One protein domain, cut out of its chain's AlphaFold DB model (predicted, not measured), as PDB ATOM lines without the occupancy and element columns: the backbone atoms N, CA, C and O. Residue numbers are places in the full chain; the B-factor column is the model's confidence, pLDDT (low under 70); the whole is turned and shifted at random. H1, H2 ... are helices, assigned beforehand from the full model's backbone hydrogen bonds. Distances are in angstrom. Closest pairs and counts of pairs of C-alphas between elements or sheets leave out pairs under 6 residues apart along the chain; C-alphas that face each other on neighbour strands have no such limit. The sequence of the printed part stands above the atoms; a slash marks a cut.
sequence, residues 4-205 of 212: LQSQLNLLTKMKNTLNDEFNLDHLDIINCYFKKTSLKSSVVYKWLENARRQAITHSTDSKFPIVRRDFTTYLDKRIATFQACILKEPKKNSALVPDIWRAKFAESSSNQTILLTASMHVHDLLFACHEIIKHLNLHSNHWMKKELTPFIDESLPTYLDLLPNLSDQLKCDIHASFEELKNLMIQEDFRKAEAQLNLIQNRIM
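What this domain is: This is residues 4 to 205 of the 212 residues of an uncharacterized protein of Neochlamydia sp. EPS4 (UniProt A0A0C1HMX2). Eight helices make a compact up-and-down bundle, in which each runs against the one before it, with the longest helix, H7, through the middle. H4 and H5 pack on H7 on one side, with the hairpin of H1 and H2 beyond them, H1 packing on H5 and H2 only just reaching H4; on the other side H8 and H10 pack on H7, and H9 packs on both H8 and H10, while the short H3 and H6 come between H2 and H4 and between H5 and H7 along the chain. The printed part has 202 residues with ten named helices, H1 to H10 in chain order, and no named strand; the class is all helix. The radius of gyration of the C-alphas is 16.8 A, and the spans are 50 by 38 by 26 A.

How they stand to each other: H1, residues 4 to 19, and H2, residues 24 to 34, form a hairpin that touches at Thr 17 and His 26, C-alphas 6.3 A apart. H3, residues 38 to 41, is close to H2 but not clearly touching, the closest C-alphas, Phe 34 and Lys 40, being 5.3 A apart. H4, residues 43 to 57, only just touches H2, with 3 pairs of C-alphas within 8 A, the closest Phe 34 and Tyr 45 at 7.2 A. H5, residues 64 to 86, touches H1 at a shallow tilt of 26 degrees, opposite ways; the closest C-alphas, Leu 8 and Phe 82, are 6.1 A apart. H7, residues 109 to 134, is the hub. With its residues 121 to 128 alone it touches H4, closest at Val 44 and Asp 124, C-alphas 5.5 A apart. H6, residues 99 to 102, is close to H7 but not clearly touching, with C-alphas 101 and 115 7.9 A apart. H8, residues 141 to 161, forms a hairpin with H7, closest at Ala 118 and Tyr 159, C-alphas 5.1 A apart. H9, residues 168 to 186, runs opposite ways to H8 at a shallow tilt of 1 degree. H10, residues 190 to 204, touches H7 at Phe 190 and Ile 133, C-alphas 5.6 A apart. Every O i to N i+4 pair is within hydrogen-bond range in H1, H4, H5, H9 and H10, but 6 of 7 in H2, 20 of 22 in H7 and 12 of 17 in H8; H3 and H6 are too short for such a pair.

Where its parts are: H1 begins at C-alpha 4, (275.075, 137.694, 152.025). H5 is 32.8 A long and H7 37.7 A, from (271.515, 127.683, 147.178) at C-alpha 109. H8, 28.3 A, has a kink of 34 degrees near residue 155. H10 ends at C-alpha 204, (260.876, 127.960, 167.675).

The domain as a whole: The C-alphas farthest apart, Thr 60 and Glu 107, are 50.6 A apart. The printed part has no cut. The link H5 to H6 is long, and residues 57 to 62 stand free. Mean pLDDT of the printed part is 70.4, with 96 residues under 70, among them 17 to 65.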
ATOM      1  N   LEU A   4     274.651 138.186 150.708       67.75
ATOM      2  CA  LEU A   4     275.075 137.694 152.025       67.75
ATOM      3  C   LEU A   4     276.447 138.240 152.450       67.75
ATOM      4  O   LEU A   4     276.625 138.636 153.598       67.75
ATOM      5  N   GLN A   5     277.414 138.313 151.529       70.06
ATOM      6  CA  GLN A   5     278.747 138.859 151.816       70.06
ATOM      7  C   GLN A   5     278.673 140.356 152.123       70.06
ATOM      8  O   GLN A   5     279.360 140.844 153.020       70.06
ATOM      9  N   SER A   6     277.826 141.085 151.393       68.94
ATOM     10  CA  SER A   6     277.561 142.491 151.684       68.94
ATOM     11  C   SER A   6     276.970 142.649 153.083       68.94
ATOM     12  O   SER A   6     277.499 143.447 153.847       68.94
ATOM     13  N   GLN A   7     275.957 141.855 153.456       68.06
ATOM     14  CA  GLN A   7     275.365 141.863 154.803       68.06
ATOM     15  C   GLN A   7     276.368 141.489 155.907       68.06
ATOM     16  O   GLN A   7     276.379 142.134 156.952       68.06
ATOM     17  N   LEU A   8     277.247 140.509 155.676       72.44
ATOM     18  CA  LEU A   8     278.292 140.130 156.629       72.44
ATOM     19  C   LEU A   8     279.298 141.265 156.862       72.44
ATOM     20  O   LEU A   8     279.534 141.654 158.002       72.44
ATOM     21  N   ASN A   9     279.877 141.815 155.789       69.38
ATOM     22  CA  ASN A   9     280.847 142.916 155.881       69.38
ATOM     23  C   ASN A   9     280.260 144.110 156.634       69.38
ATOM     24  O   ASN A   9     280.926 144.778 157.423       69.38
ATOM     25  N   LEU A  10     278.982 144.349 156.372       68.00
ATOM     26  CA  LEU A  10     278.178 145.348 157.027       68.00
ATOM     27  C   LEU A  10     278.076 145.060 158.540       68.00
ATOM     28  O   LEU A  10     278.490 145.912 159.330       68.00
ATOM     29  N   LEU A  11     277.564 143.904 158.963       69.81
ATOM     30  CA  LEU A  11     277.398 143.592 160.390       69.81
ATOM     31  C   LEU A  11     278.724 143.646 161.158       69.81
ATOM     32  O   LEU A  11     278.767 144.176 162.265       69.81
ATOM     33  N   THR A  12     279.816 143.174 160.555       71.88
ATOM     34  CA  THR A  12     281.162 143.258 161.139       71.88
ATOM     35  C   THR A  12     281.592 144.704 161.369       71.88
ATOM     36  O   THR A  12     282.116 145.028 162.433       71.88
ATOM     37  N   LYS A  13     281.333 145.603 160.409       69.25
ATOM     38  CA  LYS A  13     281.629 147.032 160.573       69.25
ATOM     39  C   LYS A  13     280.841 147.630 161.739       69.25
ATOM     40  O   LYS A  13     281.408 148.354 162.546       69.25
ATOM     41  N   MET A  14     279.559 147.288 161.837       67.19
ATOM     42  CA  MET A  14     278.682 147.738 162.914       67.19
ATOM     43  C   MET A  14     279.139 147.234 164.290       67.19
ATOM     44  O   MET A  14     279.196 148.022 165.229       67.19
ATOM     45  N   LYS A  15     279.532 145.958 164.402       70.44
ATOM     46  CA  LYS A  15     280.131 145.395 165.621       70.44
ATOM     47  C   LYS A  15     281.388 146.157 166.039       70.44
ATOM     48  O   LYS A  15     281.506 146.525 167.200       70.44
ATOM     49  N   ASN A  16     282.316 146.392 165.112       71.00
ATOM     50  CA  ASN A  16     283.568 147.088 165.427       71.00
ATOM     51  C   ASN A  16     283.286 148.491 165.981       71.00
ATOM     52  O   ASN A  16     283.800 148.847 167.030       71.00
ATOM     53  N   THR A  17     282.360 149.214 165.348       66.19
ATOM     54  CA  THR A  17     281.868 150.515 165.815       66.19
ATOM     55  C   THR A  17     281.233 150.474 167.216       66.19
ATOM     56  O   THR A  17     281.291 151.463 167.932       66.19
ATOM     57  N   LEU A  18     280.624 149.354 167.623       62.88
ATOM     58  CA  LEU A  18     280.029 149.171 168.959       62.88
ATOM     59  C   LEU A  18     281.040 148.783 170.046       62.88
ATOM     60  O   LEU A  18     280.749 148.969 171.228       62.88
ATOM     61  N   ASN A  19     282.181 148.214 169.653       65.88
ATOM     62  CA  ASN A  19     283.256 147.811 170.559       65.88
ATOM     63  C   ASN A  19     284.190 148.973 170.932       65.88
ATOM     64  O   ASN A  19     284.827 148.907 171.981       65.88
ATOM     65  N   ASP A  20     284.246 150.020 170.107       59.59
ATOM     66  CA  ASP A  20     284.878 151.294 170.461       59.59
ATOM     67  C   ASP A  20     284.034 152.032 171.526       59.59
ATOM     68  O   ASP A  20     282.887 151.655 171.786       59.59
ATOM     69  N   GLU A  21     284.576 153.065 172.191       55.09
ATOM     70  CA  GLU A  21     283.821 153.869 173.170       55.09
ATOM     71  C   GLU A  21     282.576 154.486 172.517       55.09
ATOM     72  O   GLU A  21     282.610 155.545 171.893       55.09
ATOM     73  N   PHE A  22     281.462 153.767 172.643       49.38
ATOM     74  CA  PHE A  22     280.227 154.022 171.923       49.38
ATOM     75  C   PHE A  22     279.590 155.355 172.332       49.38
ATOM     76  O   PHE A  22     278.771 155.422 173.246       49.38
ATOM     77  N   ASN A  23     279.993 156.425 171.655       53.25
ATOM     78  CA  ASN A  23     279.387 157.749 171.726       53.25
ATOM     79  C   ASN A  23     278.271 157.940 170.670       53.25
ATOM     80  O   ASN A  23     278.005 157.066 169.841       53.25
ATOM     81  N   LEU A  24     277.611 159.099 170.707       47.72
ATOM     82  CA  LEU A  24     276.477 159.430 169.837       47.72
ATOM     83  C   LEU A  24     276.815 159.429 168.335       47.72
ATOM     84  O   LEU A  24     275.929 159.141 167.529       47.72
ATOM     85  N   ASP A  25     278.077 159.648 167.959       47.09
ATOM     86  CA  ASP A  25     278.522 159.694 166.559       47.09
ATOM     87  C   ASP A  25     278.518 158.298 165.909       47.09
ATOM     88  O   ASP A  25     278.244 158.136 164.714       47.09
ATOM     89  N   HIS A  26     278.716 157.246 166.706       51.16
ATOM     90  CA  HIS A  26     278.644 155.856 166.249       51.16
ATOM     91  C   HIS A  26     277.221 155.434 165.845       51.16
ATOM     92  O   HIS A  26     277.034 154.543 165.010       51.16
ATOM     93  N   LEU A  27     276.194 156.106 166.371       50.47
ATOM     94  CA  LEU A  27     274.798 155.851 166.018       50.47
ATOM     95  C   LEU A  27     274.407 156.467 164.671       50.47
ATOM     96  O   LEU A  27     273.542 155.920 163.987       50.47
ATOM     97  N   ASP A  28     275.070 157.540 164.240       48.09
ATOM     98  CA  ASP A  28     274.900 158.074 162.889       48.09
ATOM     99  C   ASP A  28     275.547 157.163 161.840       48.09
ATOM    100  O   ASP A  28     274.991 156.989 160.752       48.09
ATOM    101  N   ILE A  29     276.632 156.466 162.191       49.84
ATOM    102  CA  ILE A  29     277.215 155.388 161.375       49.84
ATOM    103  C   ILE A  29     276.224 154.219 161.240       49.84
ATOM    104  O   ILE A  29     276.018 153.716 160.131       49.84
ATOM    105  N   ILE A  30     275.543 153.843 162.330       51.91
ATOM    106  CA  ILE A  30     274.477 152.827 162.345       51.91
ATOM    107  C   ILE A  30     273.249 153.285 161.525       51.91
ATOM    108  O   ILE A  30     272.731 152.537 160.696       51.91
ATOM    109  N   ASN A  31     272.809 154.536 161.639       51.88
ATOM    110  CA  ASN A  31     271.737 155.092 160.799       51.88
ATOM    111  C   ASN A  31     272.114 155.111 159.307       51.88
ATOM    112  O   ASN A  31     271.299 154.788 158.437       51.88
ATOM    113  N   CYS A  32     273.354 155.481 158.984       48.91
ATOM    114  CA  CYS A  32     273.866 155.492 157.613       48.91
ATOM    115  C   CYS A  32     273.962 154.065 157.036       48.91
ATOM    116  O   CYS A  32     273.761 153.861 155.838       48.91
ATOM    117  N   TYR A  33     274.198 153.075 157.899       53.06
ATOM    118  CA  TYR A  33     274.212 151.642 157.608       53.06
ATOM    119  C   TYR A  33     272.823 151.080 157.260       53.06
ATOM    120  O   TYR A  33     272.643 150.451 156.212       53.06
ATOM    121  N   PHE A  34     271.811 151.359 158.081       53.28
ATOM    122  CA  PHE A  34     270.453 150.857 157.855       53.28
ATOM    123  C   PHE A  34     269.750 151.563 156.692       53.28
ATOM    124  O   PHE A  34     268.976 150.945 155.965       53.28
ATOM    125  N   LYS A  35     270.088 152.831 156.416       53.69
ATOM    126  CA  LYS A  35     269.598 153.543 155.224       53.69
ATOM    127  C   LYS A  35     270.074 152.938 153.897       53.69
ATOM    128  O   LYS A  35     269.401 153.164 152.891       53.69
ATOM    129  N   LYS A  36     271.196 152.203 153.895       45.62
ATOM    130  CA  LYS A  36     271.862 151.636 152.703       45.62
ATOM    131  C   LYS A  36     271.598 150.138 152.487       45.62
ATOM    132  O   LYS A  36     272.148 149.560 151.553       45.62
ATOM    133  N   THR A  37     270.774 149.506 153.320       49.84
ATOM    134  CA  THR A  37     270.422 148.080 153.224       49.84
ATOM    135  C   THR A  37     268.909 147.891 153.152       49.84
ATOM    136  O   THR A  37     268.147 148.750 153.589       49.84
ATOM    137  N   SER A  38     268.449 146.733 152.665       46.41
ATOM    138  CA  SER A  38     267.044 146.310 152.808       46.41
ATOM    139  C   SER A  38     266.634 146.053 154.270       46.41
ATOM    140  O   SER A  38     265.471 145.788 154.534       46.41
ATOM    141  N   LEU A  39     267.559 146.186 155.235       47.59
ATOM    142  CA  LEU A  39     267.318 146.061 156.681       47.59
ATOM    143  C   LEU A  39     266.613 147.282 157.293       47.59
ATOM    144  O   LEU A  39     266.373 147.311 158.497       47.59
ATOM    145  N   LYS A  40     266.261 148.280 156.476       44.97
ATOM    146  CA  LYS A  40     265.480 149.466 156.860       44.97
ATOM    147  C   LYS A  40     264.131 149.124 157.524       44.97
ATOM    148  O   LYS A  40     263.566 149.977 158.201       44.97
ATOM    149  N   SER A  41     263.648 147.897 157.329       49.19
ATOM    150  CA  SER A  41     262.406 147.333 157.868       49.19
ATOM    151  C   SER A  41     262.604 146.358 159.038       49.19
ATOM    152  O   SER A  41     261.632 145.748 159.479       49.19
ATOM    153  N   SER A  42     263.827 146.158 159.550       59.84
ATOM    154  CA  SER A  42     264.021 145.227 160.668       59.84
ATOM    155  C   SER A  42     263.620 145.870 161.996       59.84
ATOM    156  O   SER A  42     264.023 146.988 162.331       59.84
ATOM    157  N   VAL A  43     262.827 145.139 162.777       61.78
ATOM    158  CA  VAL A  43     262.351 145.572 164.095       61.78
ATOM    159  C   VAL A  43     263.512 145.862 165.061       61.78
ATOM    160  O   VAL A  43     263.417 146.766 165.886       61.78
ATOM    161  N   VAL A  44     264.667 145.210 164.879       59.22
ATOM    162  CA  VAL A  44     265.900 145.473 165.646       59.22
ATOM    163  C   VAL A  44     266.491 146.847 165.352       59.22
ATOM    164  O   VAL A  44     266.928 147.528 166.275       59.22
ATOM    165  N   TYR A  45     266.483 147.301 164.095       62.31
ATOM    166  CA  TYR A  45     266.942 148.656 163.773       62.31
ATOM    167  C   TYR A  45     266.091 149.714 164.469       62.31
ATOM    168  O   TYR A  45     266.599 150.656 165.078       62.31
ATOM    169  N   LYS A  46     264.777 149.534 164.396       65.12
ATOM    170  CA  LYS A  46     263.813 150.434 165.017       65.12
ATOM    171  C   LYS A  46     263.931 150.414 166.528       65.12
ATOM    172  O   LYS A  46     263.805 151.464 167.158       65.12
ATOM    173  N   TRP A  47     264.199 149.248 167.102       65.88
ATOM    174  CA  TRP A  47     264.494 149.097 168.517       65.88
ATOM    175  C   TRP A  47     265.764 149.866 168.906       65.88
ATOM    176  O   TRP A  47     265.708 150.675 169.827       65.88
ATOM    177  N   LEU A  48     266.864 149.729 168.159       56.91
ATOM    178  CA  LEU A  48     268.103 150.487 168.394       56.91
ATOM    179  C   LEU A  48     267.900 151.994 168.293       56.91
ATOM    180  O   LEU A  48     268.419 152.748 169.111       56.91
ATOM    181  N   GLU A  49     267.143 152.456 167.299       63.66
ATOM    182  CA  GLU A  49     266.822 153.875 167.142       63.66
ATOM    183  C   GLU A  49     266.016 154.406 168.341       63.66
ATOM    184  O   GLU A  49     266.166 155.566 168.738       63.66
ATOM    185  N   ASN A  50     265.169 153.567 168.934       65.56
ATOM    186  CA  ASN A  50     264.406 153.905 170.127       65.56
ATOM    187  C   ASN A  50     265.249 153.857 171.403       65.56
ATOM    188  O   ASN A  50     265.219 154.815 172.171       65.56
ATOM    189  N   ALA A  51     266.054 152.811 171.596       57.38
ATOM    190  CA  ALA A  51     267.026 152.725 172.682       57.38
ATOM    191  C   ALA A  51     267.990 153.924 172.641       57.38
ATOM    192  O   ALA A  51     268.241 154.551 173.665       57.38
ATOM    193  N   ARG A  52     268.425 154.337 171.441       57.09
ATOM    194  CA  ARG A  52     269.172 155.580 171.205       57.09
ATOM    195  C   ARG A  52     268.404 156.808 171.667       57.09
ATOM    196  O   ARG A  52     268.973 157.640 172.363       57.09
ATOM    197  N   ARG A  53     267.147 156.975 171.246       60.66
ATOM    198  CA  ARG A  53     266.330 158.123 171.668       60.66
ATOM    199  C   ARG A  53     266.218 158.167 173.187       60.66
ATOM    200  O   ARG A  53     266.426 159.226 173.763       60.66
ATOM    201  N   GLN A  54     265.981 157.034 173.834       57.56
ATOM    202  CA  GLN A  54     265.911 156.965 175.290       57.56
ATOM    203  C   GLN A  54     267.254 157.320 175.937       57.56
ATOM    204  O   GLN A  54     267.265 158.186 176.802       57.56
ATOM    205  N   ALA A  55     268.371 156.784 175.440       51.41
ATOM    206  CA  ALA A  55     269.716 157.081 175.932       51.41
ATOM    207  C   ALA A  55     270.148 158.544 175.726       51.41
ATOM    208  O   ALA A  55     270.741 159.131 176.619       51.41
ATOM    209  N   ILE A  56     269.825 159.165 174.586       51.66
ATOM    210  CA  ILE A  56     270.084 160.599 174.339       51.66
ATOM    211  C   ILE A  56     269.282 161.463 175.310       51.66
ATOM    212  O   ILE A  56     269.778 162.467 175.809       51.66
ATOM    213  N   THR A  57     268.032 161.076 175.563       54.31
ATOM    214  CA  THR A  57     267.117 161.856 176.404       54.31
ATOM    215  C   THR A  57     267.368 161.610 177.902       54.31
ATOM    216  O   THR A  57     267.021 162.452 178.721       54.31
ATOM    217  N   HIS A  58     268.000 160.485 178.261       53.59
ATOM    218  CA  HIS A  58     268.239 160.028 179.635       53.59
ATOM    219  C   HIS A  58     269.680 159.510 179.784       53.59
ATOM    220  O   HIS A  58     269.893 158.388 180.226       53.59
ATOM    221  N   SER A  59     270.687 160.303 179.399       45.69
ATOM    222  CA  SER A  59     272.107 159.898 179.275       45.69
ATOM    223  C   SER A  59     272.791 159.385 180.555       45.69
ATOM    224  O   SER A  59     273.980 159.072 180.537       45.69
ATOM    225  N   THR A  60     272.059 159.301 181.662       52.00
ATOM    226  CA  THR A  60     272.456 158.736 182.957       52.00
ATOM    227  C   THR A  60     271.732 157.426 183.295       52.00
ATOM    228  O   THR A  60     271.919 156.903 184.393       52.00
ATOM    229  N   ASP A  61     270.916 156.878 182.385       60.56
ATOM    230  CA  ASP A  61     270.211 155.615 182.605       60.56
ATOM    231  C   ASP A  61     271.220 154.465 182.725       60.56
ATOM    232  O   ASP A  61     271.916 154.084 181.774       60.56
ATOM    233  N   SER A  62     271.286 153.895 183.927       65.50
ATOM    234  CA  SER A  62     272.181 152.799 184.292       65.50
ATOM    235  C   SER A  62     271.958 151.529 183.463       65.50
ATOM    236  O   SER A  62     272.818 150.646 183.459       65.50
ATOM    237  N   LYS A  63     270.846 151.429 182.726       67.38
ATOM    238  CA  LYS A  63     270.538 150.305 181.837       67.38
ATOM    239  C   LYS A  63     271.238 150.384 180.482       67.38
ATOM    240  O   LYS A  63     271.376 149.354 179.825       67.38
ATOM    241  N   PHE A  64     271.716 151.555 180.053       67.38
ATOM    242  CA  PHE A  64     272.311 151.713 178.720       67.38
ATOM    243  C   PHE A  64     273.524 150.792 178.453       67.38
ATOM    244  O   PHE A  64     273.562 150.158 177.395       67.38
ATOM    245  N   PRO A  65     274.484 150.614 179.387       69.12
ATOM    246  CA  PRO A  65     275.588 149.671 179.193       69.12
ATOM    247  C   PRO A  65     275.137 148.212 179.028       69.12
ATOM    248  O   PRO A  65     275.777 147.462 178.289       69.12
ATOM    249  N   ILE A  66     274.042 147.819 179.692       72.12
ATOM    250  CA  ILE A  66     273.464 146.467 179.621       72.12
ATOM    251  C   ILE A  66     272.854 146.246 178.234       72.12
ATOM    252  O   ILE A  66     273.262 145.327 177.530       72.12
ATOM    253  N   VAL A  67     271.996 147.170 177.797       68.12
ATOM    254  CA  VAL A  67     271.368 147.159 176.465       68.12
ATOM    255  C   VAL A  67     272.421 147.108 175.350       68.12
ATOM    256  O   VAL A  67     272.298 146.343 174.392       68.12
ATOM    257  N   ARG A  68     273.516 147.874 175.483       70.00
ATOM    258  CA  ARG A  68     274.644 147.835 174.536       70.00
ATOM    259  C   ARG A  68     275.285 146.449 174.473       70.00
ATOM    260  O   ARG A  68     275.522 145.935 173.383       70.00
ATOM    261  N   ARG A  69     275.593 145.852 175.627       74.75
ATOM    262  CA  ARG A  69     276.243 144.536 175.715       74.75
ATOM    263  C   ARG A  69     275.374 143.436 175.103       74.75
ATOM    264  O   ARG A  69     275.881 142.601 174.350       74.75
ATOM    265  N   ASP A  70     274.086 143.437 175.421       73.56
ATOM    266  CA  ASP A  70     273.150 142.404 174.978       73.56
ATOM    267  C   ASP A  70     272.954 142.496 173.455       73.56
ATOM    268  O   ASP A  70     272.976 141.485 172.745       73.56
ATOM    269  N   PHE A  71     272.948 143.719 172.920       71.62
ATOM    270  CA  PHE A  71     272.944 143.952 171.486       71.62
ATOM    271  C   PHE A  71     274.237 143.533 170.766       71.62
ATOM    272  O   PHE A  71     274.173 142.879 169.723       71.62
ATOM    273  N   THR A  72     275.419 143.847 171.304       70.00
ATOM    274  CA  THR A  72     276.692 143.376 170.725       70.00
ATOM    275  C   THR A  72     276.736 141.847 170.678       70.00
ATOM    276  O   THR A  72     277.108 141.262 169.659       70.00
ATOM    277  N   THR A  73     276.256 141.193 171.737       77.81
ATOM    278  CA  THR A  73     276.140 139.729 171.802       77.81
ATOM    279  C   THR A  73     275.185 139.190 170.732       77.81
ATOM    280  O   THR A  73     275.454 138.163 170.103       77.81
ATOM    281  N   TYR A  74     274.068 139.880 170.486       77.44
ATOM    282  CA  TYR A  74     273.147 139.542 169.404       77.44
ATOM    283  C   TYR A  74     273.819 139.652 168.024       77.44
ATOM    284  O   TYR A  74     273.720 138.726 167.211       77.44
ATOM    285  N   LEU A  75     274.564 140.733 167.769       71.38
ATOM    286  CA  LEU A  75     275.320 140.910 166.525       71.38
ATOM    287  C   LEU A  75     276.368 139.819 166.317       71.38
ATOM    288  O   LEU A  75     276.517 139.344 165.194       71.38
ATOM    289  N   ASP A  76     277.052 139.381 167.372       72.56
ATOM    290  CA  ASP A  76     278.030 138.295 167.290       72.56
ATOM    291  C   ASP A  76     277.403 136.993 166.798       72.56
ATOM    292  O   ASP A  76     277.895 136.378 165.847       72.56
ATOM    293  N   LYS A  77     276.257 136.609 167.369       77.44
ATOM    294  CA  LYS A  77     275.490 135.434 166.921       77.44
ATOM    295  C   LYS A  77     275.048 135.579 165.463       77.44
ATOM    296  O   LYS A  77     275.064 134.608 164.696       77.44
ATOM    297  N   ARG A  78     274.676 136.797 165.069       75.94
ATOM    298  CA  ARG A  78     274.232 137.145 163.717       75.94
ATOM    299  C   ARG A  78     275.362 137.019 162.693       75.94
ATOM    300  O   ARG A  78     275.186 136.358 161.671       75.94
ATOM    301  N   ILE A  79     276.527 137.585 162.994       72.88
ATOM    302  CA  ILE A  79     277.753 137.503 162.187       72.88
ATOM    303  C   ILE A  79     278.199 136.048 162.048       72.88
ATOM    304  O   ILE A  79     278.413 135.592 160.925       72.88
ATOM    305  N   ALA A  80     278.265 135.304 163.155       74.50
ATOM    306  CA  ALA A  80     278.654 133.896 163.150       74.50
ATOM    307  C   ALA A  80     277.724 133.048 162.264       74.50
ATOM    308  O   ALA A  80     278.187 132.208 161.493       74.50
ATOM    309  N   THR A  81     276.416 133.318 162.310       74.56
ATOM    310  CA  THR A  81     275.428 132.641 161.458       74.56
ATOM    311  C   THR A  81     275.666 132.945 159.973       74.56
ATOM    312  O   THR A  81     275.725 132.019 159.165       74.56
ATOM    313  N   PHE A  82     275.884 134.213 159.599       72.75
ATOM    314  CA  PHE A  82     276.220 134.578 158.215       72.75
ATOM    315  C   PHE A  82     277.530 133.944 157.740       72.75
ATOM    316  O   PHE A  82     277.585 133.437 156.619       72.75
ATOM    317  N   GLN A  83     278.570 133.950 158.576       74.88
ATOM    318  CA  GLN A  83     279.859 133.329 158.266       74.88
ATOM    319  C   GLN A  83     279.703 131.830 158.011       74.88
ATOM    320  O   GLN A  83     280.163 131.347 156.980       74.88
ATOM    321  N   ALA A  84     278.991 131.110 158.882       71.75
ATOM    322  CA  ALA A  84     278.733 129.681 158.710       71.75
ATOM    323  C   ALA A  84     277.978 129.378 157.402       71.75
ATOM    324  O   ALA A  84     278.300 128.414 156.704       71.75
ATOM    325  N   CYS A  85     277.007 130.219 157.028       69.56
ATOM    326  CA  CYS A  85     276.273 130.075 155.771       69.56
ATOM    327  C   CYS A  85     277.142 130.371 154.537       69.56
ATOM    328  O   CYS A  85     277.092 129.615 153.568       69.56
ATOM    329  N   ILE A  86     277.959 131.430 154.564       70.94
ATOM    330  CA  ILE A  86     278.857 131.797 153.454       70.94
ATOM    331  C   ILE A  86     279.941 130.735 153.247       70.94
ATOM    332  O   ILE A  86     280.216 130.352 152.110       70.94
ATOM    333  N   LEU A  87     280.515 130.223 154.338       68.75
ATOM    334  CA  LEU A  87     281.540 129.176 154.316       68.75
ATOM    335  C   LEU A  87     280.966 127.781 154.001       68.75
ATOM    336  O   LEU A  87     281.728 126.831 153.866       68.75
ATOM    337  N   LYS A  88     279.639 127.655 153.831       67.06
ATOM    338  CA  LYS A  88     278.924 126.386 153.606       67.06
ATOM    339  C   LYS A  88     279.206 125.335 154.688       67.06
ATOM    340  O   LYS A  88     279.193 124.136 154.413       67.06
ATOM    341  N   GLU A  89     279.336 125.776 155.937       61.91
ATOM    342  CA  GLU A  89     279.436 124.913 157.119       61.91
ATOM    343  C   GLU A  89     278.166 124.974 158.004       61.91
ATOM    344  O   GLU A  89     278.255 125.148 159.223       61.91
ATOM    345  N   PRO A  90     276.939 124.806 157.457       54.03
ATOM    346  CA  PRO A  90     275.706 124.968 158.232       54.03
ATOM    347  C   PRO A  90     275.511 123.878 159.299       54.03
ATOM    348  O   PRO A  90     274.658 124.016 160.167       54.03
ATOM    349  N   LYS A  91     276.293 122.786 159.255       52.56
ATOM    350  CA  LYS A  91     276.080 121.596 160.092       52.56
ATOM    351  C   LYS A  91     276.524 121.736 161.552       52.56
ATOM    352  O   LYS A  91     276.223 120.830 162.321       52.56
ATOM    353  N   LYS A  92     277.228 122.805 161.954       50.75
ATOM    354  CA  LYS A  92     277.708 122.920 163.348       50.75
ATOM    355  C   LYS A  92     277.383 124.211 164.100       50.75
ATOM    356  O   LYS A  92     277.245 124.117 165.310       50.75
ATOM    357  N   ASN A  93     277.205 125.373 163.461       49.47
ATOM    358  CA  ASN A  93     277.348 126.642 164.204       49.47
ATOM    359  C   ASN A  93     276.331 127.764 163.899       49.47
ATOM    360  O   ASN A  93     276.548 128.896 164.330       49.47
ATOM    361  N   SER A  94     275.219 127.525 163.195       58.88
ATOM    362  CA  SER A  94     274.222 128.591 162.981       58.88
ATOM    363  C   SER A  94     273.399 128.843 164.254       58.88
ATOM    364  O   SER A  94     272.333 128.252 164.454       58.88
ATOM    365  N   ALA A  95     273.905 129.719 165.125       63.56
ATOM    366  CA  ALA A  95     273.294 130.060 166.409       63.56
ATOM    367  C   ALA A  95     271.856 130.593 166.269       63.56
ATOM    368  O   ALA A  95     271.044 130.359 167.155       63.56
ATOM    369  N   LEU A  96     271.533 131.259 165.153       68.69
ATOM    370  CA  LEU A  96     270.219 131.866 164.892       68.69
ATOM    371  C   LEU A  96     269.393 131.138 163.823       68.69
ATOM    372  O   LEU A  96     268.424 131.693 163.320       68.69
ATOM    373  N   VAL A  97     269.786 129.927 163.429       70.06
ATOM    374  CA  VAL A  97     268.928 129.065 162.607       70.06
ATOM    375  C   VAL A  97     268.535 127.869 163.471       70.06
ATOM    376  O   VAL A  97     269.396 127.025 163.749       70.06
ATOM    377  N   PRO A  98     267.279 127.795 163.929       67.81
ATOM    378  CA  PRO A  98     266.719 126.649 164.623       67.81
ATOM    379  C   PRO A  98     266.842 125.325 163.868       67.81
ATOM    380  O   PRO A  98     266.721 125.274 162.643       67.81
ATOM    381  N   ASP A  99     266.990 124.231 164.617       65.19
ATOM    382  CA  ASP A  99     267.059 122.865 164.075       65.19
ATOM    383  C   ASP A  99     265.835 122.491 163.233       65.19
ATOM    384  O   ASP A  99     265.981 121.856 162.187       65.19
ATOM    385  N   ILE A 100     264.652 122.971 163.634       63.25
ATOM    386  CA  ILE A 100     263.391 122.779 162.904       63.25
ATOM    387  C   ILE A 100     263.439 123.346 161.474       63.25
ATOM    388  O   ILE A 100     262.692 122.897 160.612       63.25
ATOM    389  N   TRP A 101     264.349 124.288 161.195       68.50
ATOM    390  CA  TRP A 101     264.568 124.874 159.869       68.50
ATOM    391  C   TRP A 101     265.830 124.312 159.182       68.50
ATOM    392  O   TRP A 101     265.947 124.359 157.955       68.50
ATOM    393  N   ARG A 102     266.777 123.728 159.940       62.25
ATOM    394  CA  ARG A 102     268.070 123.221 159.425       62.25
ATOM    395  C   ARG A 102     267.951 122.012 158.509       62.25
ATOM    396  O   ARG A 102     268.762 121.896 157.592       62.25
ATOM    397  N   ALA A 103     266.965 121.137 158.719       57.66
ATOM    398  CA  ALA A 103     266.817 119.885 157.965       57.66
ATOM    399  C   ALA A 103     266.780 120.082 156.434       57.66
ATOM    400  O   ALA A 103     267.087 119.158 155.685       57.66
ATOM    401  N   LYS A 104     266.454 121.293 155.962       53.88
ATOM    402  CA  LYS A 104     266.302 121.623 154.540       53.88
ATOM    403  C   LYS A 104     267.279 122.677 154.010       53.88
ATOM    404  O   LYS A 104     267.285 122.933 152.809       53.88
ATOM    405  N   PHE A 105     268.194 123.196 154.841       54.03
ATOM    406  CA  PHE A 105     269.312 124.030 154.364       54.03
ATOM    407  C   PHE A 105     270.164 123.311 153.302       54.03
ATOM    408  O   PHE A 105     270.862 123.964 152.537       54.03
ATOM    409  N   ALA A 106     270.112 121.980 153.230       53.56
ATOM    410  CA  ALA A 106     270.899 121.178 152.299       53.56
ATOM    411  C   ALA A 106     270.359 121.114 150.849       53.56
ATOM    412  O   ALA A 106     271.078 120.602 149.996       53.56
ATOM    413  N   GLU A 107     269.148 121.610 150.540       52.94
ATOM    414  CA  GLU A 107     268.456 121.251 149.279       52.94
ATOM    415  C   GLU A 107     268.559 122.242 148.093       52.94
ATOM    416  O   GLU A 107     268.183 121.865 146.991       52.94
ATOM    417  N   SER A 108     269.109 123.458 148.226       53.41
ATOM    418  CA  SER A 108     269.587 124.309 147.098       53.41
ATOM    419  C   SER A 108     270.109 125.670 147.596       53.41
ATOM    420  O   SER A 108     269.796 126.086 148.708       53.41
ATOM    421  N   SER A 109     270.886 126.403 146.785       56.53
ATOM    422  CA  SER A 109     271.515 127.683 147.178       56.53
ATOM    423  C   SER A 109     270.575 128.902 147.209       56.53
ATOM    424  O   SER A 109     270.805 129.821 147.996       56.53
ATOM    425  N   SER A 110     269.509 128.938 146.401       57.25
ATOM    426  CA  SER A 110     268.526 130.039 146.409       57.25
ATOM    427  C   SER A 110     267.608 129.980 147.632       57.25
ATOM    428  O   SER A 110     267.360 131.004 148.270       57.25
ATOM    429  N   ASN A 111     267.191 128.774 148.026       63.50
ATOM    430  CA  ASN A 111     266.335 128.554 149.194       63.50
ATOM    431  C   ASN A 111     267.058 128.883 150.511       63.50
ATOM    432  O   ASN A 111     266.426 129.342 151.459       63.50
ATOM    433  N   GLN A 112     268.387 128.738 150.558       65.31
ATOM    434  CA  GLN A 112     269.203 129.072 151.734       65.31
ATOM    435  C   GLN A 112     269.162 130.561 152.096       65.31
ATOM    436  O   GLN A 112     269.103 130.900 153.274       65.31
ATOM    437  N   THR A 113     269.189 131.460 151.105       68.69
ATOM    438  CA  THR A 113     269.218 132.913 151.363       68.69
ATOM    439  C   THR A 113     267.871 133.415 151.881       68.69
ATOM    440  O   THR A 113     267.831 134.210 152.820       68.69
ATOM    441  N   ILE A 114     266.771 132.928 151.300       72.38
ATOM    442  CA  ILE A 114     265.403 133.259 151.726       72.38
ATOM    443  C   ILE A 114     265.157 132.735 153.142       72.38
ATOM    444  O   ILE A 114     264.742 133.498 154.012       72.38
ATOM    445  N   LEU A 115     265.505 131.471 153.396       72.88
ATOM    446  CA  LEU A 115     265.347 130.838 154.702       72.88
ATOM    447  C   LEU A 115     266.171 131.535 155.785       72.88
ATOM    448  O   LEU A 115     265.657 131.825 156.862       72.88
ATOM    449  N   LEU A 116     267.437 131.848 155.495       73.12
ATOM    450  CA  LEU A 116     268.285 132.599 156.413       73.12
ATOM    451  C   LEU A 116     267.678 133.975 156.709       73.12
ATOM    452  O   LEU A 116     267.604 134.372 157.863       73.12
ATOM    453  N   THR A 117     267.188 134.679 155.689       73.88
ATOM    454  CA  THR A 117     266.587 136.006 155.868       73.88
ATOM    455  C   THR A 117     265.331 135.936 156.743       73.88
ATOM    456  O   THR A 117     265.243 136.664 157.730       73.88
ATOM    457  N   ALA A 118     264.398 135.022 156.454       77.25
ATOM    458  CA  ALA A 118     263.186 134.824 157.253       77.25
ATOM    459  C   ALA A 118     263.509 134.426 158.704       77.25
ATOM    460  O   ALA A 118     262.992 135.026 159.646       77.25
ATOM    461  N   SER A 119     264.449 133.491 158.886       76.75
ATOM    462  CA  SER A 119     264.955 133.068 160.196       76.75
ATOM    463  C   SER A 119     265.458 134.256 161.013       76.75
ATOM    464  O   SER A 119     265.125 134.420 162.185       76.75
ATOM    465  N   MET A 120     266.237 135.131 160.381       76.88
ATOM    466  CA  MET A 120     266.816 136.295 161.041       76.88
ATOM    467  C   MET A 120     265.776 137.335 161.420       76.88
ATOM    468  O   MET A 120     265.904 137.926 162.484       76.88
ATOM    469  N   HIS A 121     264.731 137.519 160.615       78.31
ATOM    470  CA  HIS A 121     263.632 138.421 160.951       78.31
ATOM    471  C   HIS A 121     262.828 137.948 162.167       78.31
ATOM    472  O   HIS A 121     262.497 138.759 163.033       78.31
ATOM    473  N   VAL A 122     262.580 136.642 162.290       80.50
ATOM    474  CA  VAL A 122     261.931 136.069 163.481       80.50
ATOM    475  C   VAL A 122     262.829 136.222 164.718       80.50
ATOM    476  O   VAL A 122     262.352 136.582 165.793       80.50
ATOM    477  N   HIS A 123     264.143 136.033 164.574       80.12
ATOM    478  CA  HIS A 123     265.093 136.259 165.668       80.12
ATOM    479  C   HIS A 123     265.244 137.723 166.067       80.12
ATOM    480  O   HIS A 123     265.356 138.016 167.256       80.12
ATOM    481  N   ASP A 124     265.261 138.622 165.087       78.12
ATOM    482  CA  ASP A 124     265.250 140.068 165.284       78.12
ATOM    483  C   ASP A 124     264.029 140.452 166.158       78.12
ATOM    484  O   ASP A 124     264.166 141.197 167.130       78.12
ATOM    485  N   LEU A 125     262.851 139.880 165.876       82.44
ATOM    486  CA  LEU A 125     261.631 140.092 166.663       82.44
ATOM    487  C   LEU A 125     261.737 139.547 168.093       82.44
ATOM    488  O   LEU A 125     261.431 140.268 169.040       82.44
ATOM    489  N   LEU A 126     262.210 138.310 168.267       85.31
ATOM    490  CA  LEU A 126     262.400 137.711 169.595       85.31
ATOM    491  C   LEU A 126     263.343 138.535 170.475       85.31
ATOM    492  O   LEU A 126     263.062 138.738 171.657       85.31
ATOM    493  N   PHE A 127     264.447 139.009 169.898       81.19
ATOM    494  CA  PHE A 127     265.399 139.865 170.593       81.19
ATOM    495  C   PHE A 127     264.754 141.194 171.002       81.19
ATOM    496  O   PHE A 127     264.830 141.574 172.166       81.19
ATOM    497  N   ALA A 128     264.048 141.865 170.086       78.19
ATOM    498  CA  ALA A 128     263.384 143.128 170.396       78.19
ATOM    499  C   ALA A 128     262.344 142.980 171.524       78.19
ATOM    500  O   ALA A 128     262.326 143.794 172.447       78.19
ATOM    501  N   CYS A 129     261.522 141.924 171.496       82.56
ATOM    502  CA  CYS A 129     260.572 141.634 172.573       82.56
ATOM    503  C   CYS A 129     261.275 141.419 173.922       82.56
ATOM    504  O   CYS A 129     260.840 141.978 174.927       82.56
ATOM    505  N   HIS A 130     262.371 140.651 173.942       85.62
ATOM    506  CA  HIS A 130     263.156 140.391 175.153       85.62
ATOM    507  C   HIS A 130     263.646 141.680 175.809       85.62
ATOM    508  O   HIS A 130     263.414 141.918 176.994       85.62
ATOM    509  N   GLU A 131     264.277 142.535 175.009       77.56
ATOM    510  CA  GLU A 131     264.864 143.783 175.479       77.56
ATOM    511  C   GLU A 131     263.808 144.745 176.031       77.56
ATOM    512  O   GLU A 131     264.038 145.446 177.014       77.56
ATOM    513  N   ILE A 132     262.618 144.776 175.428       77.19
ATOM    514  CA  ILE A 132     261.528 145.634 175.906       77.19
ATOM    515  C   ILE A 132     261.009 145.168 177.254       77.19
ATOM    516  O   ILE A 132     260.834 145.994 178.147       77.19
ATOM    517  N   ILE A 133     260.785 143.861 177.388       82.00
ATOM    518  CA  ILE A 133     260.273 143.241 178.611       82.00
ATOM    519  C   ILE A 133     261.259 143.436 179.767       82.00
ATOM    520  O   ILE A 133     260.841 143.728 180.889       82.00
ATOM    521  N   LYS A 134     262.565 143.297 179.503       79.44
ATOM    522  CA  LYS A 134     263.597 143.383 180.543       79.44
ATOM    523  C   LYS A 134     264.057 144.798 180.867       79.44
ATOM    524  O   LYS A 134     264.372 145.081 182.026       79.44
ATOM    525  N   HIS A 135     264.174 145.668 179.867       72.56
ATOM    526  CA  HIS A 135     264.919 146.916 180.024       72.56
ATOM    527  C   HIS A 135     264.075 148.174 179.799       72.56
ATOM    528  O   HIS A 135     264.287 149.155 180.520       72.56
ATOM    529  N   LEU A 136     263.102 148.163 178.879       65.56
ATOM    530  CA  LEU A 136     262.455 149.382 178.353       65.56
ATOM    531  C   LEU A 136     260.996 149.584 178.812       65.56
ATOM    532  O   LEU A 136     260.201 150.242 178.138       65.56
ATOM    533  N   ASN A 137     260.646 149.043 179.975       66.56
ATOM    534  CA  ASN A 137     259.286 148.818 180.480       66.56
ATOM    535  C   ASN A 137     258.403 150.085 180.564       66.56
ATOM    536  O   ASN A 137     257.195 149.981 180.422       66.56
ATOM    537  N   LEU A 138     258.978 151.280 180.764       54.47
ATOM    538  CA  LEU A 138     258.221 152.521 181.036       54.47
ATOM    539  C   LEU A 138     258.099 153.484 179.839       54.47
ATOM    540  O   LEU A 138     257.263 154.383 179.844       54.47
ATOM    541  N   HIS A 139     258.910 153.304 178.793       56.72
ATOM    542  CA  HIS A 139     258.960 154.212 177.631       56.72
ATOM    543  C   HIS A 139     258.761 153.493 176.289       56.72
ATOM    544  O   HIS A 139     258.873 154.095 175.218       56.72
ATOM    545  N   SER A 140     258.470 152.194 176.324       63.06
ATOM    546  CA  SER A 140     258.314 151.342 175.144       63.06
ATOM    547  C   SER A 140     256.936 151.440 174.495       63.06
ATOM    548  O   SER A 140     256.801 151.058 173.341       63.06
ATOM    549  N   ASN A 141     255.927 152.003 175.163       65.81
ATOM    550  CA  ASN A 141     254.536 151.926 174.707       65.81
ATOM    551  C   ASN A 141     254.289 152.618 173.345       65.81
ATOM    552  O   ASN A 141     253.585 152.094 172.480       65.81
ATOM    553  N   HIS A 142     254.960 153.747 173.081       67.44
ATOM    554  CA  HIS A 142     254.934 154.389 171.758       67.44
ATOM    555  C   HIS A 142     255.644 153.552 170.682       67.44
ATOM    556  O   HIS A 142     255.173 153.452 169.549       67.44
ATOM    557  N   TRP A 143     256.776 152.942 171.033       70.19
ATOM    558  CA  TRP A 143     257.557 152.129 170.110       70.19
ATOM    559  C   TRP A 143     256.856 150.811 169.770       70.19
ATOM    560  O   TRP A 143     256.776 150.449 168.600       70.19
ATOM    561  N   MET A 144     256.282 150.139 170.772       73.75
ATOM    562  CA  MET A 144     255.515 148.906 170.599       73.75
ATOM    563  C   MET A 144     254.386 149.121 169.595       73.75
ATOM    564  O   MET A 144     254.314 148.404 168.604       73.75
ATOM    565  N   LYS A 145     253.587 150.178 169.780       73.25
ATOM    566  CA  LYS A 145     252.470 150.502 168.884       73.25
ATOM    567  C   LYS A 145     252.905 150.848 167.460       73.25
ATOM    568  O   LYS A 145     252.178 150.552 166.522       73.25
ATOM    569  N   LYS A 146     254.053 151.511 167.292       72.38
ATOM    570  CA  LYS A 146     254.488 152.031 165.987       72.38
ATOM    571  C   LYS A 146     255.330 151.047 165.178       72.38
ATOM    572  O   LYS A 146     255.320 151.125 163.957       72.38
ATOM    573  N   GLU A 147     256.093 150.182 165.838       74.75
ATOM    574  CA  GLU A 147     257.116 149.364 165.179       74.75
ATOM    575  C   GLU A 147     256.910 147.863 165.453       74.75
ATOM    576  O   GLU A 147     256.958 147.073 164.515       74.75
ATOM    577  N   LEU A 148     256.622 147.450 166.699       76.88
ATOM    578  CA  LEU A 148     256.431 146.028 167.038       76.88
ATOM    579  C   LEU A 148     255.091 145.485 166.533       76.88
ATOM    580  O   LEU A 148     255.057 144.436 165.899       76.88
ATOM    581  N   THR A 149     253.998 146.198 166.815       82.44
ATOM    582  CA  THR A 149     252.640 145.795 166.437       82.44
ATOM    583  C   THR A 149     252.513 145.621 164.923       82.44
ATOM    584  O   THR A 149     252.159 144.521 164.516       82.44
ATOM    585  N   PRO A 150     252.907 146.587 164.066       81.75
ATOM    586  CA  PRO A 150     252.837 146.382 162.618       81.75
ATOM    587  C   PRO A 150     253.717 145.228 162.132       81.75
ATOM    588  O   PRO A 150     253.363 144.522 161.192       81.75
ATOM    589  N   PHE A 151     254.866 144.991 162.773       82.38
ATOM    590  CA  PHE A 151     255.709 143.859 162.403       82.38
ATOM    591  C   PHE A 151     255.022 142.521 162.697       82.38
ATOM    592  O   PHE A 151     255.077 141.623 161.860       82.38
ATOM    593  N   ILE A 152     254.389 142.387 163.865       85.00
ATOM    594  CA  ILE A 152     253.644 141.181 164.248       85.00
ATOM    595  C   ILE A 152     252.427 140.993 163.331       85.00
ATOM    596  O   ILE A 152     252.239 139.896 162.819       85.00
ATOM    597  N   ASP A 153     251.682 142.060 163.052       85.38
ATOM    598  CA  ASP A 153     250.414 141.982 162.321       85.38
ATOM    599  C   ASP A 153     250.621 141.772 160.808       85.38
ATOM    600  O   ASP A 153     249.883 141.025 160.169       85.38
ATOM    601  N   GLU A 154     251.628 142.424 160.216       81.12
ATOM    602  CA  GLU A 154     251.788 142.493 158.754       81.12
ATOM    603  C   GLU A 154     252.977 141.669 158.242       81.12
ATOM    604  O   GLU A 154     252.909 141.023 157.194       81.12
ATOM    605  N   SER A 155     254.104 141.694 158.959       80.31
ATOM    606  CA  SER A 155     255.370 141.144 158.451       80.31
ATOM    607  C   SER A 155     255.623 139.708 158.903       80.31
ATOM    608  O   SER A 155     256.113 138.894 158.118       80.31
ATOM    609  N   LEU A 156     255.290 139.376 160.152       84.19
ATOM    610  CA  LEU A 156     255.500 138.047 160.723       84.19
ATOM    611  C   LEU A 156     254.798 136.936 159.919       84.19
ATOM    612  O   LEU A 156     255.486 135.954 159.635       84.19
ATOM    613  N   PRO A 157     253.525 137.064 159.477       86.00
ATOM    614  CA  PRO A 157     252.886 136.046 158.637       86.00
ATOM    615  C   PRO A 157     253.692 135.753 157.368       86.00
ATOM    616  O   PRO A 157     254.012 134.601 157.080       86.00
ATOM    617  N   THR A 158     254.132 136.812 156.678       83.38
ATOM    618  CA  THR A 158     254.944 136.701 155.460       83.38
ATOM    619  C   THR A 158     256.250 135.953 155.729       83.38
ATOM    620  O   THR A 158     256.637 135.081 154.955       83.38
ATOM    621  N   TYR A 159     256.945 136.247 156.835       81.44
ATOM    622  CA  TYR A 159     258.181 135.536 157.169       81.44
ATOM    623  C   TYR A 159     257.937 134.077 157.551       81.44
ATOM    624  O   TYR A 159     258.729 133.230 157.147       81.44
ATOM    625  N   LEU A 160     256.858 133.768 158.274       82.12
ATOM    626  CA  LEU A 160     256.484 132.387 158.593       82.12
ATOM    627  C   LEU A 160     256.147 131.582 157.331       82.12
ATOM    628  O   LEU A 160     256.477 130.400 157.263       82.12
ATOM    629  N   ASP A 161     255.569 132.210 156.307       81.94
ATOM    630  CA  ASP A 161     255.287 131.563 155.022       81.94
ATOM    631  C   ASP A 161     256.530 131.277 154.183       81.94
ATOM    632  O   ASP A 161     256.564 130.298 153.436       81.94
ATOM    633  N   LEU A 162     257.575 132.085 154.347       76.50
ATOM    634  CA  LEU A 162     258.877 131.854 153.722       76.50
ATOM    635  C   LEU A 162     259.681 130.739 154.412       76.50
ATOM    636  O   LEU A 162     260.688 130.287 153.859       76.50
ATOM    637  N   LEU A 163     259.266 130.289 155.603       74.00
ATOM    638  CA  LEU A 163     259.888 129.164 156.297       74.00
ATOM    639  C   LEU A 163     259.320 127.837 155.750       74.00
ATOM    640  O   LEU A 163     258.121 127.568 155.871       74.00
ATOM    641  N   PRO A 164     260.157 126.975 155.147       60.91
ATOM    642  CA  PRO A 164     259.699 125.759 154.492       60.91
ATOM    643  C   PRO A 164     259.186 124.727 155.503       60.91
ATOM    644  O   PRO A 164     259.777 124.544 156.566       60.91
ATOM    645  N   ASN A 165     258.137 123.989 155.121       60.19
ATOM    646  CA  ASN A 165     257.587 122.834 155.849       60.19
ATOM    647  C   ASN A 165     257.174 123.095 157.311       60.19
ATOM    648  O   ASN A 165     257.057 122.146 158.087       60.19
ATOM    649  N   LEU A 166     256.905 124.348 157.693       66.25
ATOM    650  CA  LEU A 166     256.015 124.586 158.825       66.25
ATOM    651  C   LEU A 166     254.620 124.136 158.398       66.25
ATOM    652  O   LEU A 166     254.112 124.610 157.380       66.25
ATOM    653  N   SER A 167     254.010 123.222 159.155       76.12
ATOM    654  CA  SER A 167     252.588 122.952 158.970       76.12
ATOM    655  C   SER A 167     251.817 124.252 159.171       76.12
ATOM    656  O   SER A 167     252.204 125.079 160.001       76.12
ATOM    657  N   ASP A 168     250.717 124.428 158.441       80.94
ATOM    658  CA  ASP A 168     249.869 125.611 158.615       80.94
ATOM    659  C   ASP A 168     249.442 125.759 160.081       80.94
ATOM    660  O   ASP A 168     249.474 126.857 160.628       80.94
ATOM    661  N   GLN A 169     249.210 124.631 160.767       81.19
ATOM    662  CA  GLN A 169     248.965 124.603 162.207       81.19
ATOM    663  C   GLN A 169     250.103 125.238 163.019       81.19
ATOM    664  O   GLN A 169     249.847 126.099 163.851       81.19
ATOM    665  N   LEU A 170     251.362 124.860 162.775       80.31
ATOM    666  CA  LEU A 170     252.496 125.407 163.523       80.31
ATOM    667  C   LEU A 170     252.722 126.895 163.214       80.31
ATOM    668  O   LEU A 170     253.091 127.652 164.112       80.31
ATOM    669  N   LYS A 171     252.473 127.340 161.975       83.06
ATOM    670  CA  LYS A 171     252.502 128.772 161.630       83.06
ATOM    671  C   LYS A 171     251.433 129.541 162.400       83.06
ATOM    672  O   LYS A 171     251.749 130.561 163.011       83.06
ATOM    673  N   CYS A 172     250.201 129.029 162.418       84.75
ATOM    674  CA  CYS A 172     249.100 129.602 163.184       84.75
ATOM    675  C   CYS A 172     249.418 129.647 164.682       84.75
ATOM    676  O   CYS A 172     249.196 130.679 165.308       84.75
ATOM    677  N   ASP A 173     249.996 128.583 165.243       85.88
ATOM    678  CA  ASP A 173     250.358 128.514 166.661       85.88
ATOM    679  C   ASP A 173     251.450 129.528 167.030       85.88
ATOM    680  O   ASP A 173     251.370 130.165 168.082       85.88
ATOM    681  N   ILE A 174     252.469 129.701 166.180       86.25
ATOM    682  CA  ILE A 174     253.522 130.706 166.388       86.25
ATOM    683  C   ILE A 174     252.931 132.114 166.284       86.25
ATOM    684  O   ILE A 174     253.186 132.945 167.156       86.25
ATOM    685  N   HIS A 175     252.125 132.377 165.254       88.88
ATOM    686  CA  HIS A 175     251.479 133.671 165.055       88.88
ATOM    687  C   HIS A 175     250.565 134.032 166.233       88.88
ATOM    688  O   HIS A 175     250.710 135.101 166.819       88.88
ATOM    689  N   ALA A 176     249.696 133.110 166.656       89.88
ATOM    690  CA  ALA A 176     248.818 133.293 167.808       89.88
ATOM    691  C   ALA A 176     249.605 133.556 169.101       89.88
ATOM    692  O   ALA A 176     249.217 134.402 169.905       89.88
ATOM    693  N   SER A 177     250.745 132.885 169.294       92.12
ATOM    694  CA  SER A 177     251.590 133.160 170.453       92.12
ATOM    695  C   SER A 177     252.206 134.560 170.427       92.12
ATOM    696  O   SER A 177     252.280 135.192 171.482       92.12
ATOM    697  N   PHE A 178     252.626 135.059 169.259       92.00
ATOM    698  CA  PHE A 178     253.110 136.437 169.111       92.00
ATOM    699  C   PHE A 178     251.996 137.476 169.277       92.00
ATOM    700  O   PHE A 178     252.240 138.524 169.873       92.00
ATOM    701  N   GLU A 179     250.777 137.177 168.830       92.50
ATOM    702  CA  GLU A 179     249.589 137.997 169.086       92.50
ATOM    703  C   GLU A 179     249.296 138.127 170.586       92.50
ATOM    704  O   GLU A 179     249.072 139.223 171.102       92.50
ATOM    705  N   GLU A 180     249.358 137.018 171.322       93.88
ATOM    706  CA  GLU A 180     249.214 137.033 172.777       93.88
ATOM    707  C   GLU A 180     250.342 137.831 173.445       93.88
ATOM    708  O   GLU A 180     250.073 138.678 174.297       93.88
ATOM    709  N   LEU A 181     251.594 137.635 173.016       92.00
ATOM    710  CA  LEU A 181     252.738 138.400 173.516       92.00
ATOM    711  C   LEU A 181     252.540 139.907 173.304       92.00
ATOM    712  O   LEU A 181     252.723 140.688 174.236       92.00
ATOM    713  N   LYS A 182     252.117 140.311 172.101       90.44
ATOM    714  CA  LYS A 182     251.783 141.698 171.759       90.44
ATOM    715  C   LYS A 182     250.749 142.268 172.728       90.44
ATOM    716  O   LYS A 182     250.961 143.348 173.276       90.44
ATOM    717  N   ASN A 183     249.655 141.547 172.965       90.94
ATOM    718  CA  ASN A 183     248.583 142.001 173.851       90.94
ATOM    719  C   ASN A 183     249.061 142.163 175.298       90.94
ATOM    720  O   ASN A 183     248.774 143.185 175.919       90.94
ATOM    721  N   LEU A 184     249.836 141.205 175.813       91.19
ATOM    722  CA  LEU A 184     250.422 141.274 177.154       91.19
ATOM    723  C   LEU A 184     251.374 142.465 177.297       91.19
ATOM    724  O   LEU A 184     251.334 143.171 178.301       91.19
ATOM    725  N   MET A 185     252.189 142.728 176.274       85.81
ATOM    726  CA  MET A 185     253.099 143.873 176.247       85.81
ATOM    727  C   MET A 185     252.346 145.214 176.180       85.81
ATOM    728  O   MET A 185     252.725 146.147 176.881       85.81
ATOM    729  N   ILE A 186     251.253 145.315 175.412       84.88
ATOM    730  CA  ILE A 186     250.386 146.513 175.365       84.88
ATOM    731  C   ILE A 186     249.696 146.766 176.712       84.88
ATOM    732  O   ILE A 186     249.546 147.917 177.119       84.88
ATOM    733  N   GLN A 187     249.277 145.697 177.391       87.88
ATOM    734  CA  GLN A 187     248.689 145.748 178.733       87.88
ATOM    735  C   GLN A 187     249.732 145.979 179.835       87.88
ATOM    736  O   GLN A 187     249.360 146.073 181.002       87.88
ATOM    737  N   GLU A 188     251.018 146.056 179.473       84.62
ATOM    738  CA  GLU A 188     252.151 146.189 180.392       84.62
ATOM    739  C   GLU A 188     252.244 145.042 181.426       84.62
ATOM    740  O   GLU A 188     252.905 145.165 182.460       84.62
ATOM    741  N   ASP A 189     251.654 143.871 181.139       89.69
ATOM    742  CA  ASP A 189     251.798 142.653 181.950       89.69
ATOM    743  C   ASP A 189     253.111 141.940 181.586       89.69
ATOM    744  O   ASP A 189     253.141 140.851 181.006       89.69
ATOM    745  N   PHE A 190     254.238 142.586 181.905       87.19
ATOM    746  CA  PHE A 190     255.573 142.125 181.509       87.19
ATOM    747  C   PHE A 190     255.954 140.770 182.109       87.19
ATOM    748  O   PHE A 190     256.736 140.035 181.509       87.19
ATOM    749  N   ARG A 191     255.366 140.394 183.251       90.00
ATOM    750  CA  ARG A 191     255.582 139.074 183.856       90.00
ATOM    751  C   ARG A 191     254.980 137.970 182.992       90.00
ATOM    752  O   ARG A 191     255.640 136.962 182.737       90.00
ATOM    753  N   LYS A 192     253.734 138.135 182.536       93.19
ATOM    754  CA  LYS A 192     253.129 137.177 181.602       93.19
ATOM    755  C   LYS A 192     253.762 137.267 180.220       93.19
ATOM    756  O   LYS A 192     253.954 136.233 179.590       93.19
ATOM    757  N   ALA A 193     254.134 138.467 179.771       91.31
ATOM    758  CA  ALA A 193     254.842 138.650 178.508       91.31
ATOM    759  C   ALA A 193     256.171 137.876 178.491       91.31
ATOM    760  O   ALA A 193     256.477 137.210 177.506       91.31
ATOM    761  N   GLU A 194     256.937 137.892 179.587       91.06
ATOM    762  CA  GLU A 194     258.176 137.112 179.709       91.06
ATOM    763  C   GLU A 194     257.911 135.603 179.615       91.06
ATOM    764  O   GLU A 194     258.592 134.893 178.872       91.06
ATOM    765  N   ALA A 195     256.884 135.108 180.312       91.88
ATOM    766  CA  ALA A 195     256.485 133.705 180.227       91.88
ATOM    767  C   ALA A 195     256.086 133.310 178.793       91.88
ATOM    768  O   ALA A 195     256.527 132.273 178.294       91.88
ATOM    769  N   GLN A 196     255.317 134.158 178.109       94.19
ATOM    770  CA  GLN A 196     254.901 133.930 176.728       94.19
ATOM    771  C   GLN A 196     256.081 133.969 175.752       94.19
ATOM    772  O   GLN A 196     256.181 133.117 174.867       94.19
ATOM    773  N   LEU A 197     257.017 134.904 175.929       91.69
ATOM    774  CA  LEU A 197     258.235 134.967 175.124       91.69
ATOM    775  C   LEU A 197     259.056 133.678 175.260       91.69
ATOM    776  O   LEU A 197     259.507 133.135 174.252       91.69
ATOM    777  N   ASN A 198     259.195 133.145 176.476       88.62
ATOM    778  CA  ASN A 198     259.884 131.874 176.713       88.62
ATOM    779  C   ASN A 198     259.170 130.693 176.032       88.62
ATOM    780  O   ASN A 198     259.823 129.812 175.473       88.62
ATOM    781  N   LEU A 199     257.833 130.674 176.026       89.06
ATOM    782  CA  LEU A 199     257.057 129.657 175.308       89.06
ATOM    783  C   LEU A 199     257.303 129.718 173.797       89.06
ATOM    784  O   LEU A 199     257.542 128.681 173.176       89.06
ATOM    785  N   ILE A 200     257.301 130.919 173.212       89.06
ATOM    786  CA  ILE A 200     257.610 131.120 171.789       89.06
ATOM    787  C   ILE A 200     259.033 130.643 171.485       89.06
ATOM    788  O   ILE A 200     259.240 129.901 170.524       89.06
ATOM    789  N   GLN A 201     260.010 131.019 172.314       85.75
ATOM    790  CA  GLN A 201     261.400 130.595 172.146       85.75
ATOM    791  C   GLN A 201     261.537 129.073 172.181       85.75
ATOM    792  O   GLN A 201     262.190 128.518 171.307       85.75
ATOM    793  N   ASN A 202     260.870 128.382 173.106       81.50
ATOM    794  CA  ASN A 202     260.902 126.919 173.174       81.50
ATOM    795  C   ASN A 202     260.229 126.253 171.965       81.50
ATOM    796  O   ASN A 202     260.683 125.203 171.512       81.50
ATOM    797  N   ARG A 203     259.164 126.851 171.418       79.12
ATOM    798  CA  ARG A 203     258.490 126.348 170.207       79.12
ATOM    799  C   ARG A 203     259.354 126.508 168.959       79.12
ATOM    800  O   ARG A 203     259.398 125.611 168.124       79.12
ATOM    801  N   ILE A 204     260.042 127.640 168.837       76.75
ATOM    802  CA  ILE A 204     260.876 127.960 167.675       76.75
ATOM    803  C   ILE A 204     262.265 127.312 167.793       76.75
ATOM    804  O   ILE A 204     262.831 126.899 166.790       76.75
ATOM    805  N   MET A 205     262.806 127.179 169.005       69.88
ATOM    806  CA  MET A 205     264.143 126.656 169.313       69.88
ATOM    807  C   MET A 205     264.113 125.601 170.433       69.88
ATOM    808  O   MET A 205     264.674 125.823 171.508       69.88
TER     809      MET A 205